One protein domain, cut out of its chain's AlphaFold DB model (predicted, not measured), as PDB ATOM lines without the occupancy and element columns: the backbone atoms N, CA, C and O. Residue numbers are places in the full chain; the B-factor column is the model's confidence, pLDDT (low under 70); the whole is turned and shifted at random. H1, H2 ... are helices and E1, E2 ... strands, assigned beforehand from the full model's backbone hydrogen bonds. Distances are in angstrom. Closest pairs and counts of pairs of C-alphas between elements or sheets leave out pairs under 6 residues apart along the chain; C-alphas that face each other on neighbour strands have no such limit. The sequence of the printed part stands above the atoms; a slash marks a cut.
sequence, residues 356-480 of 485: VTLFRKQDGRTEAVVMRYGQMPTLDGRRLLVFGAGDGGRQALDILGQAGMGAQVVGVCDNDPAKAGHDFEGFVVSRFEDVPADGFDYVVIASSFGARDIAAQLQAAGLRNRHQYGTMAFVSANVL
ATOM      1  N   VAL A 356      91.257 -50.672  68.230       67.88
ATOM      2  CA  VAL A 356      90.608 -51.761  67.514       67.88
ATOM      3  C   VAL A 356      91.611 -52.898  67.388       67.88
ATOM      4  O   VAL A 356      92.786 -52.674  67.105       67.88
ATOM      5  N   THR A 357      91.172 -54.133  67.605       69.38
ATOM      6  CA  THR A 357      92.019 -55.314  67.377       69.38
ATOM      7  C   THR A 357      91.587 -56.035  66.110       69.38
ATOM      8  O   THR A 357      90.461 -56.516  66.033       69.38
ATOM      9  N   LEU A 358      92.478 -56.148  65.128       76.81
ATOM     10  CA  LEU A 358      92.265 -56.946  63.925       76.81
ATOM     11  C   LEU A 358      92.929 -58.316  64.090       76.81
ATOM     12  O   LEU A 358      94.150 -58.411  64.206       76.81
ATOM     13  N   PHE A 359      92.133 -59.381  64.056       74.81
ATOM     14  CA  PHE A 359      92.626 -60.752  63.995       74.81
ATOM     15  C   PHE A 359      92.660 -61.226  62.544       74.81
ATOM     16  O   PHE A 359      91.622 -61.318  61.879       74.81
ATOM     17  N   ARG A 360      93.853 -61.586  62.067       73.81
ATOM     18  CA  ARG A 360      94.074 -62.126  60.719       73.81
ATOM     19  C   ARG A 360      94.967 -63.360  60.760       73.81
ATOM     20  O   ARG A 360      95.678 -63.592  61.733       73.81
ATOM     21  N   LYS A 361      94.941 -64.160  59.694       70.50
ATOM     22  CA  LYS A 361      95.943 -65.209  59.476       70.50
ATOM     23  C   LYS A 361      97.044 -64.684  58.567       70.50
ATOM     24  O   LYS A 361      96.751 -64.231  57.467       70.50
ATOM     25  N   GLN A 362      98.287 -64.812  59.014       68.75
ATOM     26  CA  GLN A 362      99.483 -64.572  58.213       68.75
ATOM     27  C   GLN A 362     100.401 -65.791  58.363       68.75
ATOM     28  O   GLN A 362     100.628 -66.267  59.476       68.75
ATOM     29  N   ASP A 363     100.843 -66.366  57.243       72.19
ATOM     30  CA  ASP A 363     101.740 -67.534  57.194       72.19
ATOM     31  C   ASP A 363     101.292 -68.726  58.066       72.19
ATOM     32  O   ASP A 363     102.079 -69.390  58.742       72.19
ATOM     33  N   GLY A 364      99.981 -68.993  58.093       67.31
ATOM     34  CA  GLY A 364      99.391 -70.104  58.850       67.31
ATOM     35  C   GLY A 364      99.257 -69.870  60.361       67.31
ATOM     36  O   GLY A 364      98.718 -70.732  61.054       67.31
ATOM     37  N   ARG A 365      99.678 -68.708  60.877       70.56
ATOM     38  CA  ARG A 365      99.512 -68.304  62.282       70.56
ATOM     39  C   ARG A 365      98.453 -67.214  62.419       70.56
ATOM     40  O   ARG A 365      98.284 -66.379  61.533       70.56
ATOM     41  N   THR A 366      97.729 -67.235  63.534       71.50
ATOM     42  CA  THR A 366      96.809 -66.154  63.902       71.50
ATOM     43  C   THR A 366      97.616 -64.999  64.480       71.50
ATOM     44  O   THR A 366      98.325 -65.176  65.469       71.50
ATOM     45  N   GLU A 367      97.488 -63.829  63.876       73.31
ATOM     46  CA  GLU A 367      98.056 -62.570  64.339       73.31
ATOM     47  C   GLU A 367      96.931 -61.684  64.888       73.31
ATOM     48  O   GLU A 367      95.846 -61.620  64.305       73.31
ATOM     49  N   ALA A 368      97.192 -61.002  66.006       70.88
ATOM     50  CA  ALA A 368      96.327 -59.967  66.559       70.88
ATOM     51  C   ALA A 368      97.059 -58.626  66.466       70.88
ATOM     52  O   ALA A 368      98.062 -58.417  67.148       70.88
ATOM     53  N   VAL A 369      96.560 -57.728  65.622       71.19
ATOM     54  CA  VAL A 369      97.141 -56.399  65.418       71.19
ATOM     55  C   VAL A 369      96.242 -55.371  66.088       71.19
ATOM     56  O   VAL A 369      95.085 -55.210  65.703       71.19
ATOM     57  N   VAL A 370      96.767 -54.671  67.093       64.50
ATOM     58  CA  VAL A 370      96.071 -53.542  67.722       64.50
ATOM     59  C   VAL A 370      96.398 -52.278  66.936       64.50
ATOM     60  O   VAL A 370      97.565 -51.928  66.774       64.50
ATOM     61  N   MET A 371      95.371 -51.594  66.446       65.81
ATOM     62  CA  MET A 371      95.482 -50.342  65.696       65.81
ATOM     63  C   MET A 371      94.386 -49.369  66.124       65.81
ATOM     64  O   MET A 371      93.448 -49.749  66.819       65.81
ATOM     65  N   ARG A 372      94.488 -48.096  65.748       65.38
ATOM     66  CA  ARG A 372      93.403 -47.138  66.004       65.38
ATOM     67  C   ARG A 372      92.324 -47.286  64.941       65.38
ATOM     68  O   ARG A 372      92.640 -47.590  63.796       65.38
ATOM     69  N   TYR A 373      91.074 -46.999  65.299       64.12
ATOM     70  CA  TYR A 373      89.954 -47.049  64.354       64.12
ATOM     71  C   TYR A 373      90.232 -46.282  63.046       64.12
ATOM     72  O   TYR A 373      90.118 -46.850  61.968       64.12
ATOM     73  N   GLY A 374      90.713 -45.037  63.124       60.03
ATOM     74  CA  GLY A 374      91.063 -44.237  61.938       60.03
ATOM     75  C   GLY A 374      92.286 -44.730  61.145       60.03
ATOM     76  O   GLY A 374      92.585 -44.187  60.090       60.03
ATOM     77  N   GLN A 375      93.012 -45.735  61.646       67.38
ATOM     78  CA  GLN A 375      94.118 -46.407  60.949       67.38
ATOM     79  C   GLN A 375      93.698 -47.761  60.364       67.38
ATOM     80  O   GLN A 375      94.531 -48.453  59.775       67.38
ATOM     81  N   MET A 376      92.435 -48.165  60.545       71.94
ATOM     82  CA  MET A 376      91.920 -49.381  59.934       71.94
ATOM     83  C   MET A 376      91.971 -49.256  58.407       71.94
ATOM     84  O   MET A 376      91.654 -48.192  57.868       71.94
ATOM     85  N   PRO A 377      92.330 -50.337  57.694       69.56
ATOM     86  CA  PRO A 377      92.138 -50.372  56.251       69.56
ATOM     87  C   PRO A 377      90.654 -50.161  55.926       69.56
ATOM     88  O   PRO A 377      89.787 -50.556  56.714       69.56
ATOM     89  N   THR A 378      90.354 -49.570  54.764       70.44
ATOM     90  CA  THR A 378      88.961 -49.492  54.310       70.44
ATOM     91  C   THR A 378      88.400 -50.905  54.164       70.44
ATOM     92  O   THR A 378      89.109 -51.855  53.810       70.44
ATOM     93  N   LEU A 379      87.126 -51.065  54.509       74.25
ATOM     94  CA  LEU A 379      86.426 -52.346  54.465       74.25
ATOM     95  C   LEU A 379      85.423 -52.363  53.304       74.25
ATOM     96  O   LEU A 379      84.423 -53.076  53.362       74.25
ATOM     97  N   ASP A 380      85.708 -51.602  52.245       78.88
ATOM     98  CA  ASP A 380      84.826 -51.439  51.094       78.88
ATOM     99  C   ASP A 380      84.454 -52.799  50.491       78.88
ATOM    100  O   ASP A 380      85.316 -53.618  50.158       78.88
ATOM    101  N   GLY A 381      83.151 -53.062  50.386       77.06
ATOM    102  CA  GLY A 381      82.614 -54.311  49.844       77.06
ATOM    103  C   GLY A 381      82.817 -55.548  50.729       77.06
ATOM    104  O   GLY A 381      82.477 -56.651  50.305       77.06
ATOM    105  N   ARG A 382      83.355 -55.404  51.949       85.94
ATOM    106  CA  ARG A 382      83.454 -56.502  52.922       85.94
ATOM    107  C   ARG A 382      82.137 -56.703  53.650       85.94
ATOM    108  O   ARG A 382      81.440 -55.746  53.975       85.94
ATOM    109  N   ARG A 383      81.833 -57.958  53.961       88.75
ATOM    110  CA  ARG A 383      80.635 -58.367  54.695       88.75
ATOM    111  C   ARG A 383      80.968 -58.556  56.167       88.75
ATOM    112  O   ARG A 383      81.854 -59.339  56.513       88.75
ATOM    113  N   LEU A 384      80.270 -57.837  57.033       88.69
ATOM    114  CA  LEU A 384      80.499 -57.831  58.474       88.69
ATOM    115  C   LEU A 384      79.337 -58.509  59.191       88.69
ATOM    116  O   LEU A 384      78.177 -58.156  58.981       88.69
ATOM    117  N   LEU A 385      79.659 -59.462  60.057       88.94
ATOM    118  CA  LEU A 385      78.715 -60.074  60.982       88.94
ATOM    119  C   LEU A 385      78.925 -59.465  62.369       88.94
ATOM    120  O   LEU A 385      80.027 -59.549  62.910       88.94
ATOM    121  N   VAL A 386      77.896 -58.867  62.960       88.50
ATOM    122  CA  VAL A 386      77.983 -58.335  64.329       88.50
ATOM    123  C   VAL A 386      77.675 -59.446  65.330       88.50
ATOM    124  O   VAL A 386      76.729 -60.212  65.146       88.50
ATOM    125  N   PHE A 387      78.479 -59.554  66.388       85.62
ATOM    126  CA  PHE A 387      78.322 -60.565  67.433       85.62
ATOM    127  C   PHE A 387      77.891 -59.926  68.760       85.62
ATOM    128  O   PHE A 387      78.567 -59.040  69.280       85.62
ATOM    129  N   GLY A 388      76.781 -60.421  69.311       83.19
ATOM    130  CA  GLY A 388      76.106 -59.954  70.519       83.19
ATOM    131  C   GLY A 388      74.921 -59.033  70.213       83.19
ATOM    132  O   GLY A 388      75.107 -57.902  69.786       83.19
ATOM    133  N   ALA A 389      73.696 -59.476  70.495       82.50
ATOM    134  CA  ALA A 389      72.468 -58.685  70.423       82.50
ATOM    135  C   ALA A 389      72.188 -58.026  71.789       82.50
ATOM    136  O   ALA A 389      71.423 -58.527  72.618       82.50
ATOM    137  N   GLY A 390      72.896 -56.935  72.066       76.75
ATOM    138  CA  GLY A 390      72.826 -56.147  73.302       76.75
ATOM    139  C   GLY A 390      73.559 -54.815  73.132       76.75
ATOM    140  O   GLY A 390      73.837 -54.416  72.004       76.75
ATOM    141  N   ASP A 391      73.922 -54.139  74.223       65.12
ATOM    142  CA  ASP A 391      74.545 -52.803  74.159       65.12
ATOM    143  C   ASP A 391      75.828 -52.764  73.312       65.12
ATOM    144  O   ASP A 391      76.043 -51.826  72.549       65.12
ATOM    145  N   GLY A 392      76.655 -53.814  73.388       68.69
ATOM    146  CA  GLY A 392      77.856 -53.950  72.557       68.69
ATOM    147  C   GLY A 392      77.550 -54.086  71.060       68.69
ATOM    148  O   GLY A 392      78.214 -53.463  70.237       68.69
ATOM    149  N   GLY A 393      76.508 -54.836  70.693       76.69
ATOM    150  CA  GLY A 393      76.070 -54.965  69.299       76.69
ATOM    151  C   GLY A 393      75.484 -53.680  68.737       76.69
ATOM    152  O   GLY A 393      75.799 -53.308  67.611       76.69
ATOM    153  N   ARG A 394      74.683 -52.970  69.540       77.19
ATOM    154  CA  ARG A 394      74.121 -51.660  69.183       77.19
ATOM    155  C   ARG A 394      75.245 -50.665  68.909       77.19
ATOM    156  O   ARG A 394      75.286 -50.056  67.851       77.19
ATOM    157  N   GLN A 395      76.240 -50.636  69.795       70.19
ATOM    158  CA  GLN A 395      77.442 -49.832  69.612       70.19
ATOM    159  C   GLN A 395      78.222 -50.216  68.343       70.19
ATOM    160  O   GLN A 395      78.689 -49.334  67.630       70.19
ATOM    161  N   ALA A 396      78.373 -51.510  68.039       76.00
ATOM    162  CA  ALA A 396      79.028 -51.946  66.807       76.00
ATOM    163  C   ALA A 396      78.263 -51.482  65.557       76.00
ATOM    164  O   ALA A 396      78.891 -51.024  64.608       76.00
ATOM    165  N   LEU A 397      76.930 -51.570  65.555       78.31
ATOM    166  CA  LEU A 397      76.089 -51.113  64.445       78.31
ATOM    167  C   LEU A 397      76.153 -49.596  64.263       78.31
ATOM    168  O   LEU A 397      76.349 -49.140  63.138       78.31
ATOM    169  N   ASP A 398      76.072 -48.832  65.351       71.81
ATOM    170  CA  ASP A 398      76.196 -47.372  65.322       71.81
ATOM    171  C   ASP A 398      77.552 -46.951  64.747       71.81
ATOM    172  O   ASP A 398      77.619 -46.093  63.865       71.81
ATOM    173  N   ILE A 399      78.633 -47.617  65.177       66.38
ATOM    174  CA  ILE A 399      79.967 -47.410  64.613       66.38
ATOM    175  C   ILE A 399      79.944 -47.750  63.119       66.38
ATOM    176  O   ILE A 399      80.221 -46.903  62.279       66.38
ATOM    177  N   LEU A 400      79.572 -48.964  62.729       73.12
ATOM    178  CA  LEU A 400      79.646 -49.367  61.323       73.12
ATOM    179  C   LEU A 400      78.765 -48.501  60.400       73.12
ATOM    180  O   LEU A 400      79.163 -48.248  59.261       73.12
ATOM    181  N   GLY A 401      77.630 -47.996  60.892       65.81
ATOM    182  CA  GLY A 401      76.726 -47.103  60.164       65.81
ATOM    183  C   GLY A 401      77.240 -45.667  60.015       65.81
ATOM    184  O   GLY A 401      77.061 -45.059  58.963       65.81
ATOM    185  N   GLN A 402      77.920 -45.127  61.029       53.88
ATOM    186  CA  GLN A 402      78.465 -43.762  61.006       53.88
ATOM    187  C   GLN A 402      79.844 -43.672  60.318       53.88
ATOM    188  O   GLN A 402      80.263 -42.592  59.906       53.88
ATOM    189  N   ALA A 403      80.555 -44.794  60.163       52.03
ATOM    190  CA  ALA A 403      81.979 -44.801  59.827       52.03
ATOM    191  C   ALA A 403      82.400 -44.581  58.377       52.03
ATOM    192  O   ALA A 403      83.598 -44.458  58.128       52.03
ATOM    193  N   GLY A 404      81.495 -44.652  57.403       52.84
ATOM    194  CA  GLY A 404      81.885 -44.549  55.992       52.84
ATOM    195  C   GLY A 404      82.956 -45.563  55.539       52.84
ATOM    196  O   GLY A 404      83.725 -45.256  54.637       52.84
ATOM    197  N   MET A 405      83.032 -46.761  56.143       62.09
ATOM    198  CA  MET A 405      84.027 -47.796  55.780       62.09
ATOM    199  C   MET A 405      83.654 -48.630  54.540       62.09
ATOM    200  O   MET A 405      84.354 -49.599  54.248       62.09
ATOM    201  N   GLY A 406      82.522 -48.327  53.889       64.88
ATOM    202  CA  GLY A 406      81.998 -49.027  52.704       64.88
ATOM    203  C   GLY A 406      81.700 -50.521  52.887       64.88
ATOM    204  O   GLY A 406      81.487 -51.234  51.905       64.88
ATOM    205  N   ALA A 407      81.686 -51.003  54.130       77.62
ATOM    206  CA  ALA A 407      81.374 -52.379  54.478       77.62
ATOM    207  C   ALA A 407      79.864 -52.595  54.607       77.62
ATOM    208  O   ALA A 407      79.126 -51.700  55.018       77.62
ATOM    209  N   GLN A 408      79.407 -53.807  54.310       85.50
ATOM    210  CA  GLN A 408      78.013 -54.206  54.450       85.50
ATOM    211  C   GLN A 408      77.837 -55.041  55.717       85.50
ATOM    212  O   GLN A 408      78.411 -56.124  55.830       85.50
ATOM    213  N   VAL A 409      77.004 -54.581  56.650       87.88
ATOM    214  CA  VAL A 409      76.546 -55.438  57.752       87.88
ATOM    215  C   VAL A 409      75.543 -56.441  57.191       87.88
ATOM    216  O   VAL A 409      74.507 -56.057  56.655       87.88
ATOM    217  N   VAL A 410      75.873 -57.728  57.275       88.62
ATOM    218  CA  VAL A 410      75.065 -58.817  56.699       88.62
ATOM    219  C   VAL A 410      74.179 -59.518  57.724       88.62
ATOM    220  O   VAL A 410      73.302 -60.286  57.343       88.62
ATOM    221  N   GLY A 411      74.391 -59.263  59.016       89.62
ATOM    222  CA  GLY A 411      73.568 -59.840  60.069       89.62
ATOM    223  C   GLY A 411      74.106 -59.602  61.474       89.62
ATOM    224  O   GLY A 411      75.222 -59.111  61.668       89.62
ATOM    225  N   VAL A 412      73.295 -60.019  62.444       90.56
ATOM    226  CA  VAL A 412      73.612 -60.030  63.873       90.56
ATOM    227  C   VAL A 412      73.475 -61.460  64.383       90.56
ATOM    228  O   VAL A 412      72.531 -62.171  64.034       90.56
ATOM    229  N   CYS A 413      74.418 -61.894  65.210       88.19
ATOM    230  CA  CYS A 413      74.384 -63.203  65.844       88.19
ATOM    231  C   CYS A 413      74.659 -63.111  67.342       88.19
ATOM    232  O   CYS A 413      75.324 -62.185  67.793       88.19
ATOM    233  N   ASP A 414      74.154 -64.064  68.118       85.31
ATOM    234  CA  ASP A 414      74.376 -64.134  69.567       85.31
ATOM    235  C   ASP A 414      74.591 -65.603  69.988       85.31
ATOM    236  O   ASP A 414      74.227 -66.539  69.265       85.31
ATOM    237  N   ASN A 415      75.254 -65.813  71.124       76.94
ATOM    238  CA  ASN A 415      75.464 -67.130  71.721       76.94
ATOM    239  C   ASN A 415      74.372 -67.500  72.735       76.94
ATOM    240  O   ASN A 415      74.296 -68.662  73.130       76.94
ATOM    241  N   ASP A 416      73.534 -66.544  73.142       78.50
ATOM    242  CA  ASP A 416      72.322 -66.790  73.911       78.50
ATOM    243  C   ASP A 416      71.215 -67.347  72.996       78.50
ATOM    244  O   ASP A 416      70.655 -66.618  72.166       78.50
ATOM    245  N   PRO A 417      70.851 -68.638  73.133       77.06
ATOM    246  CA  PRO A 417      69.837 -69.252  72.290       77.06
ATOM    247  C   PRO A 417      68.447 -68.638  72.490       77.06
ATOM    248  O   PRO A 417      67.607 -68.813  71.608       77.06
ATOM    249  N   ALA A 418      68.198 -67.931  73.601       84.50
ATOM    250  CA  ALA A 418      66.928 -67.254  73.859       84.50
ATOM    251  C   ALA A 418      66.730 -66.005  72.988       84.50
ATOM    252  O   ALA A 418      65.602 -65.555  72.822       84.50
ATOM    253  N   LYS A 419      67.809 -65.457  72.419       83.19
ATOM    254  CA  LYS A 419      67.737 -64.291  71.530       83.19
ATOM    255  C   LYS A 419      67.582 -64.663  70.060       83.19
ATOM    256  O   LYS A 419      67.292 -63.792  69.246       83.19
ATOM    257  N   ALA A 420      67.787 -65.929  69.701       87.56
ATOM    258  CA  ALA A 420      67.672 -66.373  68.318       87.56
ATOM    259  C   ALA A 420      66.246 -66.145  67.784       87.56
ATOM    260  O   ALA A 420      65.264 -66.505  68.430       87.56
ATOM    261  N   GLY A 421      66.134 -65.559  66.593       86.06
ATOM    262  CA  GLY A 421      64.859 -65.228  65.956       86.06
ATOM    263  C   GLY A 421      64.233 -63.905  66.407       86.06
ATOM    264  O   GLY A 421      63.211 -63.515  65.846       86.06
ATOM    265  N   HIS A 422      64.822 -63.203  67.381       90.12
ATOM    266  CA  HIS A 422      64.365 -61.871  67.777       90.12
ATOM    267  C   HIS A 422      64.862 -60.813  66.786       90.12
ATOM    268  O   HIS A 422      65.928 -60.967  66.189       90.12
ATOM    269  N   ASP A 423      64.098 -59.730  66.633       91.44
ATOM    270  CA  ASP A 423      64.557 -58.543  65.914       91.44
ATOM    271  C   ASP A 423      65.514 -57.728  66.795       91.44
ATOM    272  O   ASP A 423      65.242 -57.482  67.974       91.44
ATOM    273  N   PHE A 424      66.642 -57.329  66.218       87.44
ATOM    274  CA  PHE A 424      67.616 -56.441  66.830       87.44
ATOM    275  C   PHE A 424      68.094 -55.438  65.782       87.44
ATOM    276  O   PHE A 424      68.826 -55.800  64.861       87.44
ATOM    277  N   GLU A 425      67.668 -54.181  65.919       87.31
ATOM    278  CA  GLU A 425      67.985 -53.096  64.977       87.31
ATOM    279  C   GLU A 425      67.658 -53.448  63.511       87.31
ATOM    280  O   GLU A 425      68.406 -53.107  62.596       87.31
ATOM    281  N   GLY A 426      66.552 -54.169  63.279       85.06
ATOM    282  CA  GLY A 426      66.131 -54.594  61.941       85.06
ATOM    283  C   GLY A 426      66.847 -55.835  61.397       85.06
ATOM    284  O   GLY A 426      66.637 -56.200  60.237       85.06
ATOM    285  N   PHE A 427      67.683 -56.497  62.202       89.56
ATOM    286  CA  PHE A 427      68.269 -57.798  61.887       89.56
ATOM    287  C   PHE A 427      67.627 -58.902  62.724       89.56
ATOM    288  O   PHE A 427      67.522 -58.796  63.944       89.56
ATOM    289  N   VAL A 428      67.282 -60.020  62.082       91.31
ATOM    290  CA  VAL A 428      66.894 -61.241  62.799       91.31
ATOM    291  C   VAL A 428      68.147 -61.881  63.388       91.31
ATOM    292  O   VAL A 428      69.047 -62.303  62.656       91.31
ATOM    293  N   VAL A 429      68.205 -61.964  64.716       90.12
ATOM    294  CA  VAL A 429      69.363 -62.506  65.432       90.12
ATOM    295  C   VAL A 429      69.493 -64.000  65.148       90.12
ATOM    296  O   VAL A 429      68.595 -64.790  65.440       90.12
ATOM    297  N   SER A 430      70.632 -64.397  64.590       90.25
ATOM    298  CA  SER A 430      70.958 -65.800  64.313       90.25
ATOM    299  C   SER A 430      71.810 -66.398  65.433       90.25
ATOM    300  O   SER A 430      72.548 -65.682  66.112       90.25
ATOM    301  N   ARG A 431      71.789 -67.722  65.613       84.56
ATOM    302  CA  ARG A 431      72.836 -68.357  66.424       84.56
ATOM    303  C   ARG A 431      74.139 -68.320  65.647       84.56
ATOM    304  O   ARG A 431      74.153 -68.526  64.437       84.56
ATOM    305  N   PHE A 432      75.254 -68.100  66.334       81.25
ATOM    306  CA  PHE A 432      76.556 -68.028  65.666       81.25
ATOM    307  C   PHE A 432      76.935 -69.318  64.911       81.25
ATOM    308  O   PHE A 432      77.645 -69.284  63.905       81.25
ATOM    309  N   GLU A 433      76.481 -70.476  65.381       77.62
ATOM    310  CA  GLU A 433      76.663 -71.772  64.712       77.62
ATOM    311  C   GLU A 433      75.881 -71.909  63.400       77.62
ATOM    312  O   GLU A 433      76.367 -72.573  62.487       77.62
ATOM    313  N   ASP A 434      74.757 -71.204  63.270       82.94
ATOM    314  CA  ASP A 434      73.859 -71.302  62.116       82.94
ATOM    315  C   ASP A 434      74.278 -70.389  60.952       82.94
ATOM    316  O   ASP A 434      73.787 -70.542  59.833       82.94
ATOM    317  N   VAL A 435      75.192 -69.438  61.184       82.00
ATOM    318  CA  VAL A 435      75.660 -68.511  60.142       82.00
ATOM    319  C   VAL A 435      76.697 -69.194  59.230       82.00
ATOM    320  O   VAL A 435      77.764 -69.596  59.722       82.00
ATOM    321  N   PRO A 436      76.450 -69.283  57.905       79.50
ATOM    322  CA  PRO A 436      77.388 -69.871  56.951       79.50
ATOM    323  C   PRO A 436      78.750 -69.166  56.939       79.50
ATOM    324  O   PRO A 436      78.845 -67.941  57.024       79.50
ATOM    325  N   ALA A 437      79.819 -69.954  56.809       69.88
ATOM    326  CA  ALA A 437      81.207 -69.482  56.829       69.88
ATOM    327  C   ALA A 437      81.551 -68.522  55.679       69.88
ATOM    328  O   ALA A 437      82.388 -67.637  55.829       69.88
ATOM    329  N   ASP A 438      80.912 -68.714  54.533       78.50
ATOM    330  CA  ASP A 438      81.020 -67.889  53.336       78.50
ATOM    331  C   ASP A 438      80.071 -66.684  53.368       78.50
ATOM    332  O   ASP A 438      80.078 -65.895  52.427       78.50
ATOM    333  N   GLY A 439      79.281 -66.508  54.433       79.50
ATOM    334  CA  GLY A 439      78.321 -65.416  54.596       79.50
ATOM    335  C   GLY A 439      78.942 -64.079  55.011       79.50
ATOM    336  O   GLY A 439      78.333 -63.038  54.780       79.50
ATOM    337  N   PHE A 440      80.156 -64.080  55.573       86.75
ATOM    338  CA  PHE A 440      80.828 -62.880  56.083       86.75
ATOM    339  C   PHE A 440      82.354 -62.945  55.902       86.75
ATOM    340  O   PHE A 440      82.948 -64.017  55.841       86.75
ATOM    341  N   ASP A 441      83.006 -61.785  55.834       84.06
ATOM    342  CA  ASP A 441      84.467 -61.651  55.803       84.06
ATOM    343  C   ASP A 441      85.051 -61.498  57.218       84.06
ATOM    344  O   ASP A 441      86.103 -62.069  57.535       84.06
ATOM    345  N   TYR A 442      84.356 -60.741  58.077       85.69
ATOM    346  CA  TYR A 442      84.760 -60.469  59.455       85.69
ATOM    347  C   TYR A 442      83.587 -60.573  60.431       85.69
ATOM    348  O   TYR A 442      82.469 -60.172  60.116       85.69
ATOM    349  N   VAL A 443      83.876 -61.049  61.641       86.69
ATOM    350  CA  VAL A 443      83.014 -60.897  62.816       86.69
ATOM    351  C   VAL A 443      83.460 -59.665  63.591       86.69
ATOM    352  O   VAL A 443      84.647 -59.532  63.894       86.69
ATOM    353  N   VAL A 444      82.524 -58.779  63.916       84.88
ATOM    354  CA  VAL A 444      82.769 -57.574  64.708       84.88
ATOM    355  C   VAL A 444      82.206 -57.771  66.108       84.88
ATOM    356  O   VAL A 444      81.037 -58.109  66.277       84.88
ATOM    357  N   ILE A 445      83.057 -57.556  67.107       80.19
ATOM    358  CA  ILE A 445      82.728 -57.671  68.529       80.19
ATOM    359  C   ILE A 445      83.052 -56.330  69.183       80.19
ATOM    360  O   ILE A 445      84.206 -55.906  69.143       80.19
ATOM    361  N   ALA A 446      82.075 -55.672  69.801       70.69
ATOM    362  CA  ALA A 446      82.287 -54.442  70.567       70.69
ATOM    363  C   ALA A 446      81.728 -54.587  71.988       70.69
ATOM    364  O   ALA A 446      80.805 -55.364  72.225       70.69
ATOM    365  N   SER A 447      82.299 -53.851  72.944       61.91
ATOM    366  CA  SER A 447      81.777 -53.789  74.316       61.91
ATOM    367  C   SER A 447      81.670 -52.352  74.805       61.91
ATOM    368  O   SER A 447      82.606 -51.560  74.673       61.91
ATOM    369  N   SER A 448      80.543 -52.071  75.459       48.22
ATOM    370  CA  SER A 448      80.233 -50.815  76.135       48.22
ATOM    371  C   SER A 448      80.931 -50.655  77.494       48.22
ATOM    372  O   SER A 448      81.040 -49.520  77.959       48.22
ATOM    373  N   PHE A 449      81.432 -51.746  78.094       42.06
ATOM    374  CA  PHE A 449      82.099 -51.795  79.411       42.06
ATOM    375  C   PHE A 449      83.577 -52.243  79.343       42.06
ATOM    376  O   PHE A 449      84.261 -52.396  80.361       42.06
ATOM    377  N   GLY A 450      84.108 -52.403  78.129       48.06
ATOM    378  CA  GLY A 450      85.523 -52.616  77.854       48.06
ATOM    379  C   GLY A 450      85.964 -54.079  77.737       48.06
ATOM    380  O   GLY A 450      85.201 -55.020  77.545       48.06
ATOM    381  N   ALA A 451      87.277 -54.259  77.835       44.84
ATOM    382  CA  ALA A 451      88.036 -55.443  77.440       44.84
ATOM    383  C   ALA A 451      87.602 -56.824  78.002       44.84
ATOM    384  O   ALA A 451      87.956 -57.845  77.415       44.84
ATOM    385  N   ARG A 452      86.892 -56.898  79.140       43.38
ATOM    386  CA  ARG A 452      86.530 -58.185  79.779       43.38
ATOM    387  C   ARG A 452      85.378 -58.904  79.063       43.38
ATOM    388  O   ARG A 452      85.442 -60.125  78.946       43.38
ATOM    389  N   ASP A 453      84.404 -58.180  78.514       56.19
ATOM    390  CA  ASP A 453      83.282 -58.807  77.795       56.19
ATOM    391  C   ASP A 453      83.717 -59.341  76.430       56.19
ATOM    392  O   ASP A 453      83.339 -60.440  76.031       56.19
ATOM    393  N   ILE A 454      84.602 -58.605  75.751       58.84
ATOM    394  CA  ILE A 454      85.171 -59.013  74.461       58.84
ATOM    395  C   ILE A 454      85.968 -60.314  74.623       58.84
ATOM    396  O   ILE A 454      85.900 -61.184  73.762       58.84
ATOM    397  N   ALA A 455      86.679 -60.500  75.741       57.44
ATOM    398  CA  ALA A 455      87.394 -61.739  76.048       57.44
ATOM    399  C   ALA A 455      86.467 -62.960  76.127       57.44
ATOM    400  O   ALA A 455      86.751 -63.991  75.515       57.44
ATOM    401  N   ALA A 456      85.362 -62.829  76.867       62.97
ATOM    402  CA  ALA A 456      84.376 -63.889  77.041       62.97
ATOM    403  C   ALA A 456      83.665 -64.209  75.717       62.97
ATOM    404  O   ALA A 456      83.490 -65.377  75.373       62.97
ATOM    405  N   GLN A 457      83.337 -63.178  74.933       63.53
ATOM    406  CA  GLN A 457      82.713 -63.326  73.618       63.53
ATOM    407  C   GLN A 457      83.675 -63.935  72.582       63.53
ATOM    408  O   GLN A 457      83.286 -64.833  71.840       63.53
ATOM    409  N   LEU A 458      84.957 -63.554  72.583       65.69
ATOM    410  CA  LEU A 458      85.994 -64.180  71.748       65.69
ATOM    411  C   LEU A 458      86.213 -65.651  72.125       65.69
ATOM    412  O   LEU A 458      86.349 -66.495  71.240       65.69
ATOM    413  N   GLN A 459      86.208 -65.978  73.421       66.81
ATOM    414  CA  GLN A 459      86.296 -67.361  73.887       66.81
ATOM    415  C   GLN A 459      85.069 -68.178  73.459       66.81
ATOM    416  O   GLN A 459      85.233 -69.311  73.007       66.81
ATOM    417  N   ALA A 460      83.866 -67.602  73.543       61.38
ATOM    418  CA  ALA A 460      82.638 -68.213  73.034       61.38
ATOM    419  C   ALA A 460      82.681 -68.424  71.508       61.38
ATOM    420  O   ALA A 460      82.185 -69.431  71.014       61.38
ATOM    421  N   ALA A 461      83.358 -67.540  70.769       57.47
ATOM    422  CA  ALA A 461      83.636 -67.693  69.341       57.47
ATOM    423  C   ALA A 461      84.802 -68.666  69.028       57.47
ATOM    424  O   ALA A 461      85.217 -68.786  67.875       57.47
ATOM    425  N   GLY A 462      85.349 -69.372  70.027       57.28
ATOM    426  CA  GLY A 462      86.407 -70.376  69.850       57.28
ATOM    427  C   GLY A 462      87.832 -69.814  69.781       57.28
ATOM    428  O   GLY A 462      88.770 -70.543  69.448       57.28
ATOM    429  N   LEU A 463      88.035 -68.537  70.115       55.81
ATOM    430  CA  LEU A 463      89.334 -67.871  70.066       55.81
ATOM    431  C   LEU A 463      89.956 -67.810  71.463       55.81
ATOM    432  O   LEU A 463      89.452 -67.151  72.369       55.81
ATOM    433  N   ARG A 464      91.106 -68.468  71.646       49.44
ATOM    434  CA  ARG A 464      91.935 -68.276  72.845       49.44
ATOM    435  C   ARG A 464      92.775 -67.019  72.656       49.44
ATOM    436  O   ARG A 464      93.656 -67.018  71.801       49.44
ATOM    437  N   ASN A 465      92.554 -65.984  73.464       49.47
ATOM    438  CA  ASN A 465      93.405 -64.795  73.448       49.47
ATOM    439  C   ASN A 465      94.185 -64.634  74.766       49.47
ATOM    440  O   ASN A 465      93.634 -64.796  75.850       49.47
ATOM    441  N   ARG A 466      95.484 -64.319  74.652       44.03
ATOM    442  CA  ARG A 466      96.393 -63.936  75.750       44.03
ATOM    443  C   ARG A 466      96.722 -62.427  75.739       44.03
ATOM    444  O   ARG A 466      97.598 -62.000  76.489       44.03
ATOM    445  N   HIS A 467      96.065 -61.628  74.894       45.59
ATOM    446  CA  HIS A 467      96.369 -60.211  74.653       45.59
ATOM    447  C   HIS A 467      95.261 -59.259  75.137       45.59
ATOM    448  O   HIS A 467      94.089 -59.625  75.176       45.59
ATOM    449  N   GLN A 468      95.661 -58.040  75.523       42.22
ATOM    450  CA  GLN A 468      94.790 -56.956  75.998       42.22
ATOM    451  C   GLN A 468      93.917 -56.404  74.863       42.22
ATOM    452  O   GLN A 468      94.372 -56.286  73.728       42.22
ATOM    453  N   TYR A 469      92.661 -56.087  75.177       51.47
ATOM    454  CA  TYR A 469      91.619 -55.795  74.192       51.47
ATOM    455  C   TYR A 469      91.413 -54.289  74.006       51.47
ATOM    456  O   TYR A 469      91.449 -53.531  74.978       51.47
ATOM    457  N   GLY A 470      91.152 -53.891  72.760       51.88
ATOM    458  CA  GLY A 470      90.567 -52.592  72.433       51.88
ATOM    459  C   GLY A 470      89.062 -52.530  72.733       51.88
ATOM    460  O   GLY A 470      88.497 -53.494  73.242       51.88
ATOM    461  N   THR A 471      88.392 -51.420  72.417       59.34
ATOM    462  CA  THR A 471      86.926 -51.267  72.577       59.34
ATOM    463  C   THR A 471      86.129 -52.049  71.527       59.34
ATOM    464  O   THR A 471      84.925 -52.250  71.684       59.34
ATOM    465  N   MET A 472      86.800 -52.517  70.469       69.81
ATOM    466  CA  MET A 472      86.214 -53.313  69.395       69.81
ATOM    467  C   MET A 472      87.247 -54.258  68.761       69.81
ATOM    468  O   MET A 472      88.443 -53.960  68.708       69.81
ATOM    469  N   ALA A 473      86.791 -55.403  68.261       74.31
ATOM    470  CA  ALA A 473      87.604 -56.399  67.577       74.31
ATOM    471  C   ALA A 473      86.973 -56.821  66.246       74.31
ATOM    472  O   ALA A 473      85.777 -57.090  66.181       74.31
ATOM    473  N   PHE A 474      87.802 -56.930  65.208       81.12
ATOM    474  CA  PHE A 474      87.457 -57.502  63.909       81.12
ATOM    475  C   PHE A 474      88.168 -58.839  63.773       81.12
ATOM    476  O   PHE A 474      89.396 -58.901  63.786       81.12
ATOM    477  N   VAL A 475      87.412 -59.919  63.624       80.50
ATOM    478  CA  VAL A 475      87.952 -61.268  63.481       80.50
ATOM    479  C   VAL A 475      87.670 -61.781  62.083       80.50
ATOM    480  O   VAL A 475      86.517 -62.000  61.731       80.50
ATOM    481  N   SER A 476      88.710 -62.021  61.284       80.00
ATOM    482  CA  SER A 476      88.526 -62.631  59.963       80.00
ATOM    483  C   SER A 476      87.921 -64.037  60.072       80.00
ATOM    484  O   SER A 476      88.356 -64.835  60.907       80.00
ATOM    485  N   ALA A 477      86.984 -64.384  59.182       76.06
ATOM    486  CA  ALA A 477      86.363 -65.714  59.116       76.06
ATOM    487  C   ALA A 477      87.399 -66.861  59.099       76.06
ATOM    488  O   ALA A 477      87.268 -67.862  59.806       76.06
ATOM    489  N   ASN A 478      88.520 -66.655  58.400       72.06
ATOM    490  CA  ASN A 478      89.617 -67.620  58.290       72.06
ATOM    491  C   ASN A 478      90.318 -67.926  59.627       72.06
ATOM    492  O   ASN A 478      90.928 -68.994  59.784       72.06
ATOM    493  N   VAL A 479      90.268 -66.998  60.586       72.31
ATOM    494  CA  VAL A 479      90.833 -67.168  61.934       72.31
ATOM    495  C   VAL A 479      89.964 -68.103  62.771       72.31
ATOM    496  O   VAL A 479      90.503 -68.945  63.483       72.31
ATOM    497  N   LEU A 480      88.642 -68.037  62.607       68.44
ATOM    498  CA  LEU A 480      87.656 -68.864  63.314       68.44
ATOM    499  C   LEU A 480      87.656 -70.339  62.865       68.44
ATOM    500  O   LEU A 480      86.834 -71.128  63.316       68.44
TER     501      LEU A 480
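AT A GLANCE: This is residues 356 to 480 of the 485 residues of a protein of Acidobacteria bacterium (UniProt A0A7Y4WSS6). A strongly twisted six-stranded sheet runs through the middle, with H1 over one face and H2 over the other, three layers in all; the E1-E2 hairpin makes one edge, and residues 415 to 441 loop out beyond E4 at the other. The printed part has 125 residues with two named helices and six named strands, in the order E1 E2 E3 H1 E4 E5 H2 E6; the mixed sheet runs E2 E1 E6 E5 E3 E4. The class is mixed, helices and strands, with under half of the residues in named elements; the whole is compact, radius of gyration of the C-alphas 13.4 A, spans 37 by 30 by 30 A.

IN THESE COORDINATES: Find C-alpha 356 at (90.608, -51.761, 67.514), where E1 begins, residues 356 to 362, 18.1 A. E2, 365 to 372, runs 22.3 A; then come E3, 383 to 387, H1, 391 to 402, 16.4 A, and E4, 408 to 414, 18.4 A. E5 is 442 to 446, H2 451 to 460, 14.5 A, and E6, 472 to 476, ends at C-alpha 476 (88.526, -62.631, 59.963).

HOW THE PARTS SIT: Antiparallel are E2 and E1, a hairpin (N 358 to O 369, 2.8 A), and E6 and E5 (N 443 to O 475, 2.8 A). Parallel are E1 and E6 (N 359 to O 474, 2.8 A), E5 and E3 (N 444 to O 385, 2.8 A), and E3 and E4 (N 384 to O 408, 2.8 A). E3, H1 and E4 form a strand-helix-strand unit, two parallel neighbour strands with a helix between, its crossover right-handed. H1 is on the sheet at a height of 8.1 A, over E5 and only just E3, with 3 C-alphas falling on it; its closest C-alphas to E5 are Gly 392 and Ala 446, 4.9 A. H2, height 8.6 A, is over E5, closest at Ile 454 and Ile 445, 6.6 A. In H1 and H2 every O i to N i+4 pair is within hydrogen-bond range.

THE WHOLE: The C-alphas of Asp 363 and His 422 are the farthest apart, 39.3 A. The printed part has no cut; the links E4 to E5 and H2 to E6 are long. Mean pLDDT of the printed part is 72.5, with residues 447 to 472 among those under 70.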